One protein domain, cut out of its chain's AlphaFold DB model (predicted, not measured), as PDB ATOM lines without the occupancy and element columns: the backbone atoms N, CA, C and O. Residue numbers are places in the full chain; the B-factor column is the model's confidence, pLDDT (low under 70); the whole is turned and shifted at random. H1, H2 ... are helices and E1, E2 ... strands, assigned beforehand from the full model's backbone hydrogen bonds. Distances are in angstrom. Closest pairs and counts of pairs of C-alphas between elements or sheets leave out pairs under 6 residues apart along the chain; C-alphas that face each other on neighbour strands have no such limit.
ATOM      1  N   ASN A 276       9.120  56.134  16.341       94.12
ATOM      2  CA  ASN A 276      10.283  55.779  15.534       94.12
ATOM      3  C   ASN A 276       9.856  54.844  14.402       94.12
ATOM      4  O   ASN A 276       9.169  53.856  14.664       94.12
ATOM      5  N   ARG A 277      10.316  55.137  13.185       95.25
ATOM      6  CA  ARG A 277      10.307  54.207  12.056       95.25
ATOM      7  C   ARG A 277      11.493  53.251  12.194       95.25
ATOM      8  O   ARG A 277      12.600  53.688  12.511       95.25
ATOM      9  N   PHE A 278      11.243  51.966  11.997       96.00
ATOM     10  CA  PHE A 278      12.242  50.908  11.998       96.00
ATOM     11  C   PHE A 278      12.216  50.211  10.649       96.00
ATOM     12  O   PHE A 278      11.154  49.758  10.239       96.00
ATOM     13  N   ASP A 279      13.382  50.064  10.029       94.56
ATOM     14  CA  ASP A 279      13.576  49.206   8.864       94.56
ATOM     15  C   ASP A 279      14.564  48.109   9.265       94.56
ATOM     16  O   ASP A 279      15.697  48.375   9.681       94.56
ATOM     17  N   ILE A 280      14.095  46.861   9.247       93.75
ATOM     18  CA  ILE A 280      14.798  45.723   9.839       93.75
ATOM     19  C   ILE A 280      14.950  44.625   8.797       93.75
ATOM     20  O   ILE A 280      13.974  44.167   8.214       93.75
ATOM     21  N   ALA A 281      16.184  44.161   8.608       91.19
ATOM     22  CA  ALA A 281      16.488  43.000   7.786       91.19
ATOM     23  C   ALA A 281      16.602  41.742   8.661       91.19
ATOM     24  O   ALA A 281      17.572  41.567   9.402       91.19
ATOM     25  N   LEU A 282      15.619  40.852   8.552       89.69
ATOM     26  CA  LEU A 282      15.666  39.498   9.089       89.69
ATOM     27  C   LEU A 282      16.389  38.605   8.083       89.69
ATOM     28  O   LEU A 282      15.919  38.403   6.966       89.69
ATOM     29  N   ARG A 283      17.558  38.096   8.468       86.88
ATOM     30  CA  ARG A 283      18.384  37.211   7.638       86.88
ATOM     31  C   ARG A 283      18.113  35.746   7.961       86.88
ATOM     32  O   ARG A 283      17.788  35.430   9.102       86.88
ATOM     33  N   ASN A 284      18.344  34.880   6.976       83.75
ATOM     34  CA  ASN A 284      18.228  33.425   7.081       83.75
ATOM     35  C   ASN A 284      16.868  32.968   7.639       83.75
ATOM     36  O   ASN A 284      16.783  32.314   8.678       83.75
ATOM     37  N   VAL A 285      15.794  33.401   6.981       84.38
ATOM     38  CA  VAL A 285      14.421  33.096   7.388       84.38
ATOM     39  C   VAL A 285      14.003  31.741   6.815       84.38
ATOM     40  O   VAL A 285      14.111  31.526   5.609       84.38
ATOM     41  N   SER A 286      13.493  30.852   7.668       78.94
ATOM     42  CA  SER A 286      12.990  29.525   7.292       78.94
ATOM     43  C   SER A 286      11.679  29.188   8.009       78.94
ATOM     44  O   SER A 286      11.391  29.711   9.091       78.94
ATOM     45  N   MET A 287      10.885  28.300   7.407       69.69
ATOM     46  CA  MET A 287       9.792  27.612   8.096       69.69
ATOM     47  C   MET A 287      10.428  26.626   9.078       69.69
ATOM     48  O   MET A 287      11.206  25.774   8.664       69.69
ATOM     49  N   GLY A 288      10.176  26.768  10.381       58.72
ATOM     50  CA  GLY A 288      10.610  25.741  11.333       58.72
ATOM     51  C   GLY A 288       9.908  24.421  11.014       58.72
ATOM     52  O   GLY A 288       8.721  24.457  10.693       58.72
ATOM     53  N   GLU A 331      11.807  24.582  -4.622       60.56
ATOM     54  CA  GLU A 331      10.996  25.719  -5.091       60.56
ATOM     55  C   GLU A 331       9.586  25.731  -4.475       60.56
ATOM     56  O   GLU A 331       9.085  26.790  -4.069       60.56
ATOM     57  N   GLY A 332       8.975  24.556  -4.298       62.50
ATOM     58  CA  GLY A 332       7.718  24.398  -3.568       62.50
ATOM     59  C   GLY A 332       7.826  24.843  -2.105       62.50
ATOM     60  O   GLY A 332       6.930  25.519  -1.590       62.50
ATOM     61  N   ASN A 333       8.942  24.538  -1.435       72.56
ATOM     62  CA  ASN A 333       9.197  24.959  -0.055       72.56
ATOM     63  C   ASN A 333       9.412  26.484   0.069       72.56
ATOM     64  O   ASN A 333       8.868  27.132   0.971       72.56
ATOM     65  N   ILE A 334      10.122  27.098  -0.884       74.75
ATOM     66  CA  ILE A 334      10.310  28.559  -0.935       74.75
ATOM     67  C   ILE A 334       8.963  29.275  -1.094       74.75
ATOM     68  O   ILE A 334       8.676  30.221  -0.358       74.75
ATOM     69  N   THR A 335       8.103  28.796  -1.993       78.25
ATOM     70  CA  THR A 335       6.780  29.395  -2.232       78.25
ATOM     71  C   THR A 335       5.890  29.319  -0.988       78.25
ATOM     72  O   THR A 335       5.290  30.319  -0.587       78.25
ATOM     73  N   LYS A 336       5.864  28.165  -0.306       80.69
ATOM     74  CA  LYS A 336       5.155  27.996   0.976       80.69
ATOM     75  C   LYS A 336       5.694  28.937   2.058       80.69
ATOM     76  O   LYS A 336       4.916  29.544   2.795       80.69
ATOM     77  N   THR A 337       7.015  29.102   2.125       80.81
ATOM     78  CA  THR A 337       7.671  30.029   3.059       80.81
ATOM     79  C   THR A 337       7.238  31.472   2.799       80.81
ATOM     80  O   THR A 337       6.849  32.173   3.731       80.81
ATOM     81  N   ILE A 338       7.223  31.908   1.536       82.06
ATOM     82  CA  ILE A 338       6.778  33.254   1.139       82.06
ATOM     83  C   ILE A 338       5.324  33.504   1.555       82.06
ATOM     84  O   ILE A 338       5.019  34.534   2.164       82.06
ATOM     85  N   GLN A 339       4.426  32.554   1.281       83.56
ATOM     86  CA  GLN A 339       3.018  32.658   1.676       83.56
ATOM     87  C   GLN A 339       2.859  32.759   3.197       83.56
ATOM     88  O   GLN A 339       2.077  33.576   3.686       83.56
ATOM     89  N   CYS A 340       3.618  31.972   3.960       85.56
ATOM     90  CA  CYS A 340       3.593  32.033   5.418       85.56
ATOM     91  C   CYS A 340       4.083  33.388   5.949       85.56
ATOM     92  O   CYS A 340       3.394  34.018   6.751       85.56
ATOM     93  N   LEU A 341       5.223  33.885   5.456       85.62
ATOM     94  CA  LEU A 341       5.769  35.187   5.861       85.62
ATOM     95  C   LEU A 341       4.798  36.332   5.573       85.62
ATOM     96  O   LEU A 341       4.646  37.239   6.389       85.62
ATOM     97  N   THR A 342       4.080  36.246   4.458       85.69
ATOM     98  CA  THR A 342       3.038  37.207   4.079       85.69
ATOM     99  C   THR A 342       1.870  37.185   5.055       85.69
ATOM    100  O   THR A 342       1.452  38.237   5.544       85.69
ATOM    101  N   LYS A 343       1.362  35.993   5.395       87.19
ATOM    102  CA  LYS A 343       0.295  35.836   6.396       87.19
ATOM    103  C   LYS A 343       0.729  36.387   7.754       87.19
ATOM    104  O   LYS A 343      -0.044  37.080   8.413       87.19
ATOM    105  N   ILE A 344       1.974  36.128   8.156       87.56
ATOM    106  CA  ILE A 344       2.552  36.631   9.407       87.56
ATOM    107  C   ILE A 344       2.636  38.164   9.399       87.56
ATOM    108  O   ILE A 344       2.194  38.792  10.361       87.56
ATOM    109  N   ALA A 345       3.151  38.773   8.328       86.38
ATOM    110  CA  ALA A 345       3.270  40.227   8.203       86.38
ATOM    111  C   ALA A 345       1.899  40.926   8.214       86.38
ATOM    112  O   ALA A 345       1.702  41.901   8.939       86.38
ATOM    113  N   THR A 346       0.930  40.366   7.487       86.19
ATOM    114  CA  THR A 346      -0.454  40.865   7.429       86.19
ATOM    115  C   THR A 346      -1.120  40.767   8.805       86.19
ATOM    116  O   THR A 346      -1.652  41.744   9.331       86.19
ATOM    117  N   SER A 347      -0.999  39.615   9.472       86.81
ATOM    118  CA  SER A 347      -1.485  39.425  10.844       86.81
ATOM    119  C   SER A 347      -0.836  40.407  11.826       86.81
ATOM    120  O   SER A 347      -1.523  40.986  12.663       86.81
ATOM    121  N   PHE A 348       0.467  40.666  11.700       88.50
ATOM    122  CA  PHE A 348       1.187  41.634  12.527       88.50
ATOM    123  C   PHE A 348       0.676  43.074  12.335       88.50
ATOM    124  O   PHE A 348       0.490  43.791  13.321       88.50
ATOM    125  N   GLN A 349       0.368  43.475  11.098       88.81
ATOM    126  CA  GLN A 349      -0.233  44.776  10.781       88.81
ATOM    127  C   GLN A 349      -1.643  44.926  11.386       88.81
ATOM    128  O   GLN A 349      -1.973  45.968  11.963       88.81
ATOM    129  N   HIS A 350      -2.478  43.882  11.308       85.12
ATOM    130  CA  HIS A 350      -3.868  43.948  11.776       85.12
ATOM    131  C   HIS A 350      -4.065  43.635  13.263       85.12
ATOM    132  O   HIS A 350      -4.955  44.197  13.888       85.12
ATOM    133  N   LYS A 351      -3.279  42.747  13.868       85.69
ATOM    134  CA  LYS A 351      -3.451  42.354  15.279       85.69
ATOM    135  C   LYS A 351      -2.526  43.132  16.214       85.69
ATOM    136  O   LYS A 351      -2.855  43.322  17.384       85.69
ATOM    137  N   GLY A 352      -1.403  43.637  15.701       89.81
ATOM    138  CA  GLY A 352      -0.361  44.251  16.517       89.81
ATOM    139  C   GLY A 352       0.320  43.233  17.432       89.81
ATOM    140  O   GLY A 352       0.390  42.044  17.131       89.81
ATOM    141  N   PHE A 353       0.844  43.707  18.561       92.81
ATOM    142  CA  PHE A 353       1.559  42.877  19.528       92.81
ATOM    143  C   PHE A 353       1.343  43.366  20.963       92.81
ATOM    144  O   PHE A 353       1.034  44.537  21.204       92.81
ATOM    145  N   PRO A 676       1.547  48.584  15.151       92.44
ATOM    146  CA  PRO A 676       2.464  49.334  14.307       92.44
ATOM    147  C   PRO A 676       1.683  50.112  13.236       92.44
ATOM    148  O   PRO A 676       0.651  49.638  12.760       92.44
ATOM    149  N   SER A 677       2.176  51.290  12.855       91.25
ATOM    150  CA  SER A 677       1.722  52.004  11.652       91.25
ATOM    151  C   SER A 677       2.746  51.851  10.531       91.25
ATOM    152  O   SER A 677       3.873  51.426  10.784       91.25
ATOM    153  N   ASP A 678       2.357  52.195   9.301       91.19
ATOM    154  CA  ASP A 678       3.258  52.231   8.137       91.19
ATOM    155  C   ASP A 678       4.028  50.916   7.942       91.19
ATOM    156  O   ASP A 678       5.249  50.924   7.788       91.19
ATOM    157  N   VAL A 679       3.319  49.787   8.058       92.06
ATOM    158  CA  VAL A 679       3.918  48.462   7.886       92.06
ATOM    159  C   VAL A 679       4.099  48.188   6.400       92.06
ATOM    160  O   VAL A 679       3.129  48.202   5.647       92.06
ATOM    161  N   ASP A 680       5.331  47.904   6.005       93.06
ATOM    162  CA  ASP A 680       5.691  47.428   4.675       93.06
ATOM    163  C   ASP A 680       6.717  46.299   4.792       93.06
ATOM    164  O   ASP A 680       7.465  46.209   5.767       93.06
ATOM    165  N   PHE A 681       6.730  45.379   3.827       91.88
ATOM    166  CA  PHE A 681       7.728  44.317   3.804       91.88
ATOM    167  C   PHE A 681       8.093  43.855   2.395       91.88
ATOM    168  O   PHE A 681       7.315  43.943   1.440       91.88
ATOM    169  N   GLU A 682       9.305  43.319   2.298       90.56
ATOM    170  CA  GLU A 682       9.907  42.756   1.098       90.56
ATOM    171  C   GLU A 682      10.606  41.443   1.446       90.56
ATOM    172  O   GLU A 682      11.384  41.367   2.398       90.56
ATOM    173  N   ILE A 683      10.373  40.406   0.646       89.31
ATOM    174  CA  ILE A 683      11.092  39.138   0.754       89.31
ATOM    175  C   ILE A 683      12.182  39.125  -0.310       89.31
ATOM    176  O   ILE A 683      11.921  39.297  -1.503       89.31
ATOM    177  N   LYS A 684      13.420  38.935   0.143       87.62
ATOM    178  CA  LYS A 684      14.639  39.062  -0.648       87.62
ATOM    179  C   LYS A 684      15.407  37.754  -0.650       87.62
ATOM    180  O   LYS A 684      15.648  37.163   0.401       87.62
ATOM    181  N   ARG A 685      15.852  37.345  -1.832       85.81
ATOM    182  CA  ARG A 685      16.808  36.255  -2.016       85.81
ATOM    183  C   ARG A 685      18.208  36.830  -2.144       85.81
ATOM    184  O   ARG A 685      18.425  37.806  -2.863       85.81
ATOM    185  N   TYR A 686      19.146  36.234  -1.421       85.06
ATOM    186  CA  TYR A 686      20.545  36.644  -1.427       85.06
ATOM    187  C   TYR A 686      21.468  35.431  -1.270       85.06
ATOM    188  O   TYR A 686      21.058  34.379  -0.784       85.06
ATOM    189  N   PHE A 687      22.720  35.588  -1.699       81.75
ATOM    190  CA  PHE A 687      23.730  34.522  -1.676       81.75
ATOM    191  C   PHE A 687      24.897  34.872  -0.755       81.75
ATOM    192  O   PHE A 687      25.419  34.014  -0.053       81.75
ATOM    193  N   ASN A 688      25.279  36.154  -0.709       80.19
ATOM    194  CA  ASN A 688      26.335  36.637   0.169       80.19
ATOM    195  C   ASN A 688      25.741  37.130   1.506       80.19
ATOM    196  O   ASN A 688      24.992  38.110   1.518       80.19
ATOM    197  N   PRO A 689      26.105  36.530   2.652       79.56
ATOM    198  CA  PRO A 689      25.604  36.941   3.965       79.56
ATOM    199  C   PRO A 689      25.972  38.367   4.375       79.56
ATOM    200  O   PRO A 689      25.246  38.971   5.163       79.56
ATOM    201  N   LEU A 690      27.075  38.896   3.837       79.56
ATOM    202  CA  LEU A 690      27.554  40.257   4.084       79.56
ATOM    203  C   LEU A 690      26.894  41.291   3.159       79.56
ATOM    204  O   LEU A 690      27.065  42.491   3.367       79.56
ATOM    205  N   GLN A 691      26.137  40.863   2.138       81.75
ATOM    206  CA  GLN A 691      25.452  41.781   1.226       81.75
ATOM    207  C   GLN A 691      24.411  42.606   1.996       81.75
ATOM    208  O   GLN A 691      23.528  42.007   2.623       81.75
ATOM    209  N   PRO A 692      24.452  43.950   1.951       82.69
ATOM    210  CA  PRO A 692      23.419  44.789   2.551       82.69
ATOM    211  C   PRO A 692      22.038  44.493   1.948       82.69
ATOM    212  O   PRO A 692      21.875  44.494   0.733       82.69
ATOM    213  N   LEU A 693      21.037  44.238   2.799       87.06
ATOM    214  CA  LEU A 693      19.635  44.064   2.370       87.06
ATOM    215  C   LEU A 693      18.816  45.360   2.470       87.06
ATOM    216  O   LEU A 693      17.705  45.441   1.939       87.06
ATOM    217  N   LEU A 694      19.379  46.349   3.162       87.62
ATOM    218  CA  LEU A 694      18.844  47.682   3.388       87.62
ATOM    219  C   LEU A 694      19.861  48.705   2.892       87.62
ATOM    220  O   LEU A 694      21.067  48.523   3.073       87.62
ATOM    221  N   GLN A 695      19.351  49.778   2.305       85.44
ATOM    222  CA  GLN A 695      20.130  50.950   1.942       85.44
ATOM    223  C   GLN A 695      20.046  51.962   3.087       85.44
ATOM    224  O   GLN A 695      18.966  52.194   3.623       85.44
ATOM    225  N   THR A 696      21.181  52.528   3.500       88.19
ATOM    226  CA  THR A 696      21.209  53.574   4.534       88.19
ATOM    227  C   THR A 696      21.125  54.963   3.906       88.19
ATOM    228  O   THR A 696      21.561  55.149   2.769       88.19
ATOM    229  N   ASP A 697      20.674  55.960   4.673       88.00
ATOM    230  CA  ASP A 697      20.633  57.368   4.240       88.00
ATOM    231  C   ASP A 697      21.986  57.835   3.684       88.00
ATOM    232  O   ASP A 697      22.068  58.574   2.708       88.00
ATOM    233  N   LEU A 698      23.083  57.392   4.304       84.31
ATOM    234  CA  LEU A 698      24.422  57.775   3.882       84.31
ATOM    235  C   LEU A 698      24.823  57.111   2.555       84.31
ATOM    236  O   LEU A 698      25.455  57.759   1.723       84.31
ATOM    237  N   MET A 699      24.442  55.847   2.339       83.88
ATOM    238  CA  MET A 699      24.641  55.176   1.049       83.88
ATOM    239  C   MET A 699      23.880  55.893  -0.065       83.88
ATOM    240  O   MET A 699      24.429  56.084  -1.145       83.88
ATOM    241  N   GLU A 700      22.647  56.320   0.205       85.81
ATOM    242  CA  GLU A 700      21.831  57.094  -0.732       85.81
ATOM    243  C   GLU A 700      22.461  58.457  -1.047       85.81
ATOM    244  O   GLU A 700      22.675  58.781  -2.212       85.81
ATOM    245  N   VAL A 701      22.873  59.217  -0.026       84.25
ATOM    246  CA  VAL A 701      23.525  60.528  -0.206       84.25
ATOM    247  C   VAL A 701      24.822  60.428  -1.021       84.25
ATOM    248  O   VAL A 701      25.125  61.328  -1.805       84.25
ATOM    249  N   HIS A 702      25.589  59.349  -0.858       80.88
ATOM    250  CA  HIS A 702      26.820  59.112  -1.616       80.88
ATOM    251  C   HIS A 702      26.607  58.352  -2.934       80.88
ATOM    252  O   HIS A 702      27.590  58.072  -3.619       80.88
ATOM    253  N   ASN A 703      25.359  58.040  -3.311       81.69
ATOM    254  CA  ASN A 703      25.017  57.239  -4.489       81.69
ATOM    255  C   ASN A 703      25.807  55.919  -4.568       81.69
ATOM    256  O   ASN A 703      26.264  55.518  -5.639       81.69
ATOM    257  N   VAL A 704      26.008  55.253  -3.426       75.38
ATOM    258  CA  VAL A 704      26.717  53.971  -3.377       75.38
ATOM    259  C   VAL A 704      25.851  52.915  -4.073       75.38
ATOM    260  O   VAL A 704      24.729  52.675  -3.619       75.38
ATOM    261  N   PRO A 705      26.340  52.259  -5.140       67.69
ATOM    262  CA  PRO A 705      25.589  51.206  -5.803       67.69
ATOM    263  C   PRO A 705      25.528  49.990  -4.877       67.69
ATOM    264  O   PRO A 705      26.522  49.295  -4.666       67.69
ATOM    265  N   VAL A 706      24.359  49.735  -4.291       65.12
ATOM    266  CA  VAL A 706      24.108  48.496  -3.550       65.12
ATOM    267  C   VAL A 706      23.648  47.450  -4.568       65.12
ATOM    268  O   VAL A 706      22.653  47.702  -5.250       65.12
ATOM    269  N   PRO A 707      24.335  46.296  -4.715       61.78
ATOM    270  CA  PRO A 707      23.889  45.258  -5.636       61.78
ATOM    271  C   PRO A 707      22.470  44.833  -5.236       61.78
ATOM    272  O   PRO A 707      22.276  44.423  -4.081       61.78
ATOM    273  N   PRO A 708      21.475  44.972  -6.132       57.94
ATOM    274  CA  PRO A 708      20.083  44.794  -5.768       57.94
ATOM    275  C   PRO A 708      19.861  43.331  -5.370       57.94
ATOM    276  O   PRO A 708      20.099  42.433  -6.180       57.94
ATOM    277  N   PRO A 709      19.439  43.045  -4.128       62.72
ATOM    278  CA  PRO A 709      18.970  41.709  -3.798       62.72
ATOM    279  C   PRO A 709      17.733  41.393  -4.651       62.72
ATOM    280  O   PRO A 709      16.892  42.269  -4.879       62.72
ATOM    281  N   VAL A 710      17.609  40.148  -5.115       70.44
ATOM    282  CA  VAL A 710      16.458  39.731  -5.926       70.44
ATOM    283  C   VAL A 710      15.229  39.750  -5.023       70.44
ATOM    284  O   VAL A 710      15.120  38.958  -4.085       70.44
ATOM    285  N   THR A 711      14.329  40.701  -5.264       70.25
ATOM    286  CA  THR A 711      13.058  40.795  -4.539       70.25
ATOM    287  C   THR A 711      12.097  39.789  -5.154       70.25
ATOM    288  O   THR A 711      11.900  39.802  -6.362       70.25
ATOM    289  N   ILE A 712      11.550  38.890  -4.335       68.88
ATOM    290  CA  ILE A 712      10.675  37.793  -4.789       68.88
ATOM    291  C   ILE A 712       9.217  38.040  -4.376       68.88
ATOM    292  O   ILE A 712       8.290  37.534  -5.000       68.88
ATOM    293  N   GLY A 713       8.995  38.870  -3.355       60.62
ATOM    294  CA  GLY A 713       7.661  39.312  -2.967       60.62
ATOM    295  C   GLY A 713       7.697  40.694  -2.332       60.62
ATOM    296  O   GLY A 713       8.572  40.978  -1.510       60.62
ATOM    297  N   ARG A 714       6.743  41.548  -2.715       66.12
ATOM    298  CA  ARG A 714       6.546  42.898  -2.169       66.12
ATOM    299  C   ARG A 714       5.066  43.147  -1.898       66.12
ATOM    300  O   ARG A 714       4.209  42.710  -2.665       66.12
ATOM    301  N   GLN A 715       4.776  43.900  -0.842       56.69
ATOM    302  CA  GLN A 715       3.440  44.436  -0.581       56.69
ATOM    303  C   GLN A 715       3.170  45.671  -1.471       56.69
ATOM    304  O   GLN A 715       3.927  46.641  -1.429       56.69
ATOM    305  N   LYS A 716       2.093  45.665  -2.274       43.75
ATOM    306  CA  LYS A 716       1.550  46.859  -2.959       43.75
ATOM    307  C   LYS A 716       0.033  46.914  -2.756       43.75
ATOM    308  O   LYS A 716      -0.650  46.014  -3.215       43.75
ATOM    309  N   GLN A 717      -0.476  47.978  -2.121       36.94
ATOM    310  CA  GLN A 717      -1.917  48.304  -2.023       36.94
ATOM    311  C   GLN A 717      -2.821  47.074  -1.788       36.94
ATOM    312  O   GLN A 717      -3.623  46.713  -2.641       36.94
ATOM    313  N   ASP A 718      -2.635  46.415  -0.643       34.62
ATOM    314  CA  ASP A 718      -3.424  45.259  -0.178       34.62
ATOM    315  C   ASP A 718      -3.382  43.988  -1.060       34.62
ATOM    316  O   ASP A 718      -4.064  43.011  -0.760       34.62
ATOM    317  N   ALA A 719      -2.514  43.935  -2.080       36.00
ATOM    318  CA  ALA A 719      -2.280  42.752  -2.911       36.00
ATOM    319  C   ALA A 719      -0.783  42.379  -3.009       36.00
ATOM    320  O   ALA A 719       0.110  43.232  -3.044       36.00
ATOM    321  N   MET A 720      -0.492  41.074  -3.063       41.41
ATOM    322  CA  MET A 720       0.853  40.563  -3.355       41.41
ATOM    323  C   MET A 720       1.096  40.502  -4.862       41.41
ATOM    324  O   MET A 720       0.303  39.918  -5.596       41.41
ATOM    325  N   VAL A 721       2.255  40.996  -5.297       44.56
ATOM    326  CA  VAL A 721       2.844  40.617  -6.585       44.56
ATOM    327  C   VAL A 721       3.989  39.659  -6.282       44.56
ATOM    328  O   VAL A 721       4.982  40.044  -5.662       44.56
ATOM    329  N   VAL A 722       3.815  38.397  -6.665       47.25
ATOM    330  CA  VAL A 722       4.928  37.456  -6.796       47.25
ATOM    331  C   VAL A 722       5.512  37.722  -8.176       47.25
ATOM    332  O   VAL A 722       4.829  37.515  -9.178       47.25
ATOM    333  N   ASP A 723       6.737  38.237  -8.244       43.12
ATOM    334  CA  ASP A 723       7.403  38.384  -9.536       43.12
ATOM    335  C   ASP A 723       7.717  36.972 -10.053       43.12
ATOM    336  O   ASP A 723       8.530  36.248  -9.474       43.12
ATOM    337  N   ASN A 724       7.031  36.551 -11.124       35.72
ATOM    338  CA  ASN A 724       7.288  35.273 -11.786       35.72
ATOM    339  C   ASN A 724       8.736  35.255 -12.302       35.72
ATOM    340  O   ASN A 724       9.069  35.882 -13.310       35.72
ATOM    341  N   LEU A 725       9.596  34.505 -11.617       42.53
ATOM    342  CA  LEU A 725      10.988  34.246 -11.989       42.53
ATOM    343  C   LEU A 725      11.079  33.239 -13.151       42.53
ATOM    344  O   LEU A 725      11.703  32.195 -13.018       42.53
ATOM    345  N   ASN A 749      24.583  28.193  -1.792       64.25
ATOM    346  CA  ASN A 749      23.423  27.979  -0.942       64.25
ATOM    347  C   ASN A 749      22.555  29.246  -0.963       64.25
ATOM    348  O   ASN A 749      23.010  30.336  -0.621       64.25
ATOM    349  N   THR A 750      21.319  29.120  -1.435       74.00
ATOM    350  CA  THR A 750      20.389  30.247  -1.537       74.00
ATOM    351  C   THR A 750      19.844  30.593  -0.155       74.00
ATOM    352  O   THR A 750      19.297  29.719   0.511       74.00
ATOM    353  N   LEU A 751      19.916  31.865   0.245       82.50
ATOM    354  CA  LEU A 751      19.342  32.349   1.499       82.50
ATOM    355  C   LEU A 751      18.126  33.245   1.243       82.50
ATOM    356  O   LEU A 751      18.078  34.009   0.273       82.50
ATOM    357  N   LEU A 752      17.157  33.171   2.154       85.69
ATOM    358  CA  LEU A 752      15.992  34.050   2.189       85.69
ATOM    359  C   LEU A 752      16.112  35.043   3.344       85.69
ATOM    360  O   LEU A 752      16.519  34.703   4.458       85.69
ATOM    361  N   GLY A 753      15.745  36.287   3.073       88.31
ATOM    362  CA  GLY A 753      15.641  37.350   4.058       88.31
ATOM    363  C   GLY A 753      14.327  38.099   3.914       88.31
ATOM    364  O   GLY A 753      13.771  38.200   2.824       88.31
ATOM    365  N   MET A 754      13.837  38.642   5.019       90.00
ATOM    366  CA  MET A 754      12.669  39.516   5.048       90.00
ATOM    367  C   MET A 754      13.115  40.895   5.516       90.00
ATOM    368  O   MET A 754      13.660  41.039   6.608       90.00
ATOM    369  N   VAL A 755      12.893  41.908   4.692       92.00
ATOM    370  CA  VAL A 755      13.008  43.308   5.087       92.00
ATOM    371  C   VAL A 755      11.624  43.779   5.493       92.00
ATOM    372  O   VAL A 755      10.685  43.620   4.724       92.00
ATOM    373  N   ILE A 756      11.493  44.316   6.699       93.50
ATOM    374  CA  ILE A 756      10.227  44.828   7.219       93.50
ATOM    375  C   ILE A 756      10.424  46.245   7.758       93.50
ATOM    376  O   ILE A 756      11.318  46.488   8.576       93.50
ATOM    377  N   GLY A 757       9.598  47.165   7.274       95.06
ATOM    378  CA  GLY A 757       9.461  48.539   7.728       95.06
ATOM    379  C   GLY A 757       8.218  48.691   8.599       95.06
ATOM    380  O   GLY A 757       7.170  48.145   8.271       95.06
ATOM    381  N   PHE A 758       8.317  49.383   9.735       95.94
ATOM    382  CA  PHE A 758       7.155  49.747  10.557       95.94
ATOM    383  C   PHE A 758       7.460  50.893  11.525       95.94
ATOM    384  O   PHE A 758       8.581  51.050  12.015       95.94
ATOM    385  N   THR A 759       6.441  51.673  11.872       95.56
ATOM    386  CA  THR A 759       6.522  52.767  12.844       95.56
ATOM    387  C   THR A 759       5.904  52.351  14.176       95.56
ATOM    388  O   THR A 759       4.801  51.807  14.233       95.56
ATOM    389  N   LEU A 760       6.609  52.625  15.277       93.31
ATOM    390  CA  LEU A 760       6.106  52.418  16.637       93.31
ATOM    391  C   LEU A 760       6.018  53.736  17.413       93.31
ATOM    392  O   LEU A 760       6.919  54.574  17.285       93.31
ATOM    393  N   PRO A 761       5.008  53.901  18.289       91.25
ATOM    394  CA  PRO A 761       4.934  55.042  19.194       91.25
ATOM    395  C   PRO A 761       6.088  55.032  20.217       91.25
ATOM    396  O   PRO A 761       6.807  54.034  20.365       91.25
ATOM    397  N   PRO A 762       6.304  56.135  20.958       87.81
ATOM    398  CA  PRO A 762       7.340  56.205  21.973       87.81
ATOM    399  C   PRO A 762       7.067  55.178  23.067       87.81
ATOM    400  O   PRO A 762       5.929  54.790  23.324       87.81
ATOM    401  N   SER A 763       8.130  54.745  23.738       85.50
ATOM    402  CA  SER A 763       8.056  53.725  24.787       85.50
ATOM    403  C   SER A 763       7.596  52.337  24.307       85.50
ATOM    404  O   SER A 763       7.384  51.475  25.156       85.50
ATOM    405  N   SER A 764       7.487  52.073  23.001       90.69
ATOM    406  CA  SER A 764       7.317  50.726  22.426       90.69
ATOM    407  C   SER A 764       8.653  50.153  21.935       90.69
ATOM    408  O   SER A 764       9.553  50.894  21.543       90.69
ATOM    409  N   TYR A 765       8.796  48.824  21.972       91.88
ATOM    410  CA  TYR A 765      10.067  48.135  21.711       91.88
ATOM    411  C   TYR A 765      10.009  47.309  20.423       91.88
ATOM    412  O   TYR A 765       9.280  46.318  20.360       91.88
ATOM    413  N   ALA A 766      10.854  47.638  19.441       92.62
ATOM    414  CA  ALA A 766      10.960  46.870  18.195       92.62
ATOM    415  C   ALA A 766      11.333  45.398  18.439       92.62
ATOM    416  O   ALA A 766      10.828  44.513  17.763       92.62
ATOM    417  N   THR A 767      12.134  45.091  19.466       91.56
ATOM    418  CA  THR A 767      12.435  43.691  19.815       91.56
ATOM    419  C   THR A 767      11.208  42.904  20.269       91.56
ATOM    420  O   THR A 767      11.162  41.699  20.070       91.56
ATOM    421  N   ILE A 768      10.211  43.554  20.876       92.88
ATOM    422  CA  ILE A 768       8.963  42.882  21.263       92.88
ATOM    423  C   ILE A 768       8.058  42.686  20.043       92.88
ATOM    424  O   ILE A 768       7.486  41.610  19.896       92.88
ATOM    425  N   ALA A 769       8.011  43.661  19.133       92.75
ATOM    426  CA  ALA A 769       7.362  43.501  17.834       92.75
ATOM    427  C   ALA A 769       7.954  42.321  17.038       92.75
ATOM    428  O   ALA A 769       7.228  41.433  16.602       92.75
ATOM    429  N   LEU A 770       9.285  42.247  16.936       91.44
ATOM    430  CA  LEU A 770       9.978  41.140  16.270       91.44
ATOM    431  C   LEU A 770       9.775  39.800  16.978       91.44
ATOM    432  O   LEU A 770       9.648  38.778  16.316       91.44
ATOM    433  N   ARG A 771       9.723  39.784  18.317       90.88
ATOM    434  CA  ARG A 771       9.386  38.573  19.077       90.88
ATOM    435  C   ARG A 771       8.012  38.041  18.675       90.88
ATOM    436  O   ARG A 771       7.851  36.829  18.581       90.88
ATOM    437  N   GLU A 772       7.044  38.927  18.469       89.81
ATOM    438  CA  GLU A 772       5.703  38.549  18.022       89.81
ATOM    439  C   GLU A 772       5.718  38.026  16.584       89.81
ATOM    440  O   GLU A 772       5.131  36.982  16.317       89.81
ATOM    441  N   LEU A 773       6.453  38.693  15.691       88.31
ATOM    442  CA  LEU A 773       6.599  38.290  14.291       88.31
ATOM    443  C   LEU A 773       7.294  36.922  14.149       88.31
ATOM    444  O   LEU A 773       6.833  36.056  13.416       88.31
ATOM    445  N   MET A 774       8.394  36.712  14.875       87.00
ATOM    446  CA  MET A 774       9.229  35.508  14.785       87.00
ATOM    447  C   MET A 774       8.758  34.368  15.696       87.00
ATOM    448  O   MET A 774       9.269  33.257  15.584       87.00
ATOM    449  N   LYS A 775       7.884  34.657  16.671       85.81
ATOM    450  CA  LYS A 775       7.483  33.743  17.762       85.81
ATOM    451  C   LYS A 775       8.670  33.109  18.507       85.81
ATOM    452  O   LYS A 775       8.560  32.026  19.077       85.81
ATOM    453  N   ARG A 776       9.816  33.802  18.542       83.75
ATOM    454  CA  ARG A 776      11.070  33.357  19.175       83.75
ATOM    455  C   ARG A 776      11.571  34.372  20.205       83.75
ATOM    456  O   ARG A 776      11.361  35.573  20.029       83.75
ATOM    457  N   PRO A 777      12.273  33.939  21.269       83.44
ATOM    458  CA  PRO A 777      12.907  34.861  22.202       83.44
ATOM    459  C   PRO A 777      13.923  35.781  21.509       83.44
ATOM    460  O   PRO A 777      14.746  35.360  20.698       83.44
ATOM    461  N   THR A 778      13.916  37.058  21.879       80.62
ATOM    462  CA  THR A 778      14.845  38.072  21.352       80.62
ATOM    463  C   THR A 778      15.927  38.447  22.365       80.62
ATOM    464  O   THR A 778      16.543  39.507  22.256       80.62
ATOM    465  N   SER A 779      16.142  37.623  23.398       72.81
ATOM    466  CA  SER A 779      17.203  37.873  24.373       72.81
ATOM    467  C   SER A 779      18.568  37.675  23.716       72.81
ATOM    468  O   SER A 779      18.756  36.766  22.910       72.81
ATOM    469  N   ASN A 780      19.541  38.513  24.080       68.75
ATOM    470  CA  ASN A 780      20.909  38.377  23.574       68.75
ATOM    471  C   ASN A 780      21.480  36.980  23.852       68.75
ATOM    472  O   ASN A 780      22.202  36.449  23.019       68.75
ATOM    473  N   GLU A 781      21.146  36.389  25.001       68.00
ATOM    474  CA  GLU A 781      21.568  35.038  25.365       68.00
ATOM    475  C   GLU A 781      21.014  33.993  24.391       68.00
ATOM    476  O   GLU A 781      21.784  33.223  23.821       68.00
ATOM    477  N   TYR A 782      19.704  34.012  24.128       74.38
ATOM    478  CA  TYR A 782      19.076  33.090  23.185       74.38
ATOM    479  C   TYR A 782      19.625  33.287  21.768       74.38
ATOM    480  O   TYR A 782      20.087  32.340  21.142       74.38
ATOM    481  N   GLN A 783      19.676  34.535  21.297       72.88
ATOM    482  CA  GLN A 783      20.190  34.880  19.968       72.88
ATOM    483  C   GLN A 783      21.667  34.493  19.806       72.88
ATOM    484  O   GLN A 783      22.097  34.077  18.733       72.88
ATOM    485  N   SER A 784      22.459  34.561  20.883       65.69
ATOM    486  CA  SER A 784      23.853  34.121  20.862       65.69
ATOM    487  C   SER A 784      24.015  32.601  20.760       65.69
ATOM    488  O   SER A 784      25.062  32.159  20.285       65.69
ATOM    489  N   LYS A 785      23.004  31.825  21.159       68.38
ATOM    490  CA  LYS A 785      22.996  30.356  21.134       68.38
ATOM    491  C   LYS A 785      22.417  29.774  19.844       68.38
ATOM    492  O   LYS A 785      22.556  28.577  19.630       68.38
ATOM    493  N   LEU A 786      21.784  30.591  18.996       67.50
ATOM    494  CA  LEU A 786      21.288  30.135  17.700       67.50
ATOM    495  C   LEU A 786      22.454  29.587  16.867       67.50
ATOM    496  O   LEU A 786      23.394  30.321  16.545       67.50
ATOM    497  N   LEU A 787      22.378  28.293  16.549       58.62
ATOM    498  CA  LEU A 787      23.214  27.664  15.536       58.62
ATOM    499  C   LEU A 787      22.758  28.231  14.195       58.62
ATOM    500  O   LEU A 787      21.628  28.018  13.764       58.62
ATOM    501  N   LEU A 788      23.607  29.056  13.596       57.69
ATOM    502  CA  LEU A 788      23.372  29.564  12.256       57.69
ATOM    503  C   LEU A 788      23.907  28.505  11.298       57.69
ATOM    504  O   LEU A 788      25.121  28.325  11.210       57.69
ATOM    505  N   GLU A 789      23.005  27.788  10.638       50.59
ATOM    506  CA  GLU A 789      23.357  26.921   9.516       50.59
ATOM    507  C   GLU A 789      23.741  27.778   8.303       50.59
ATOM    508  O   GLU A 789      23.137  28.826   8.051       50.59
ATOM    509  N   GLY A 790      24.767  27.342   7.568       54.09
ATOM    510  CA  GLY A 790      25.313  28.046   6.409       54.09
ATOM    511  C   GLY A 790      26.357  29.124   6.728       54.09
ATOM    512  O   GLY A 790      26.696  29.415   7.884       54.09
ATOM    513  N   ASP A 791      26.885  29.724   5.660       49.75
ATOM    514  CA  ASP A 791      27.792  30.861   5.755       49.75
ATOM    515  C   ASP A 791      27.004  32.067   6.273       49.75
ATOM    516  O   ASP A 791      25.997  32.476   5.705       49.75
ATOM    517  N   CYS A 792      27.426  32.643   7.392       52.91
ATOM    518  CA  CYS A 792      26.847  33.865   7.941       52.91
ATOM    519  C   CYS A 792      27.954  34.720   8.558       52.91
ATOM    520  O   CYS A 792      29.021  34.201   8.887       52.91
ATOM    521  N   GLU A 793      27.717  36.019   8.775       52.16
ATOM    522  CA  GLU A 793      28.737  36.953   9.298       52.16
ATOM    523  C   GLU A 793      29.433  36.465  10.580       52.16
ATOM    524  O   GLU A 793      30.573  36.829  10.860       52.16
TER     525      GLU A 793
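AT A GLANCE: This is residues 276 to 288, 331 to 353, 676 to 725 and 749 to 793 of the 801 residues of the protein "Hypothetical protein" of Ditylum brightwellii (UniProt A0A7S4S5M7). One twisted sheet of five strands is covered on one face by the long helix H1 and, at a steep angle to it, the shorter H3, making two layers, helices on one face of a sheet. Residues 697 to 703, with H2, and 780 to 787, with H4, stick out from this body. The 131 printed residues run E1 H1 E2 H2 E3 E4 E5 H3 H4; the sheet's order is E1 - E5 - E2 - E3 - E4, antiparallel throughout. The class is mixed, and the whole is compact, with a radius of gyration of the C-alphas of 15.1 A and spans of 37 by 36 by 31 A.

IN THESE COORDINATES: Find C-alpha 276 at (10.283, 55.779, 15.534); there E1 begins, residues 276 to 282, 18.3 A long. H1, residues 331 to 351, runs 30.0 A from (10.996, 25.719, -5.091). Next come E2, 677 to 686, 27.6 A; H2, 697 to 701; E3, 710 to 716, 16.8 A; E4, 719 to 722; E5, 751 to 760, 28.4 A; H3, 766 to 774; and H4, 780 to 785, ending at (22.996, 30.356, 21.134).

HOW THE PARTS SIT: Look at N 278 and O 758, 2.8 A, for E1 and E5; N 682 and O 755, 2.8 A, for E5 and E2; N 683 and O 713, 2.9 A, for E2 and E3; N 719 and O 716, 3.0 A, for the hairpin E3 and E4. H1 is on the sheet at a height of 9.3 A, along E2 at 13 degrees on the local plane; their closest C-alphas, Gln 349 and Val 679, are 6.3 A apart. H3, on the same face, is slantwise to E5 at 46 degrees on the local plane. With residues 344 to 348 alone H1 touches H3, closest at C-alphas Ile 344 and Leu 773, 6.6 A. H2 and H4 are not on the sheet. In the four helices every O i to N i+4 pair is within hydrogen-bond range.

THE WHOLE: The farthest C-alphas, Leu 725 and Ser 763, are 41.7 A apart. Three cuts leave C-alpha gaps of 16.4 A, 288 to 331; 8.4 A, 353 to 676; and 17.8 A, 725 to 749. Of the links printed whole, none is long. Mean pLDDT of the printed part is 77.9; 36 residues are under 70, among them 712 to 725 and 784 to 793.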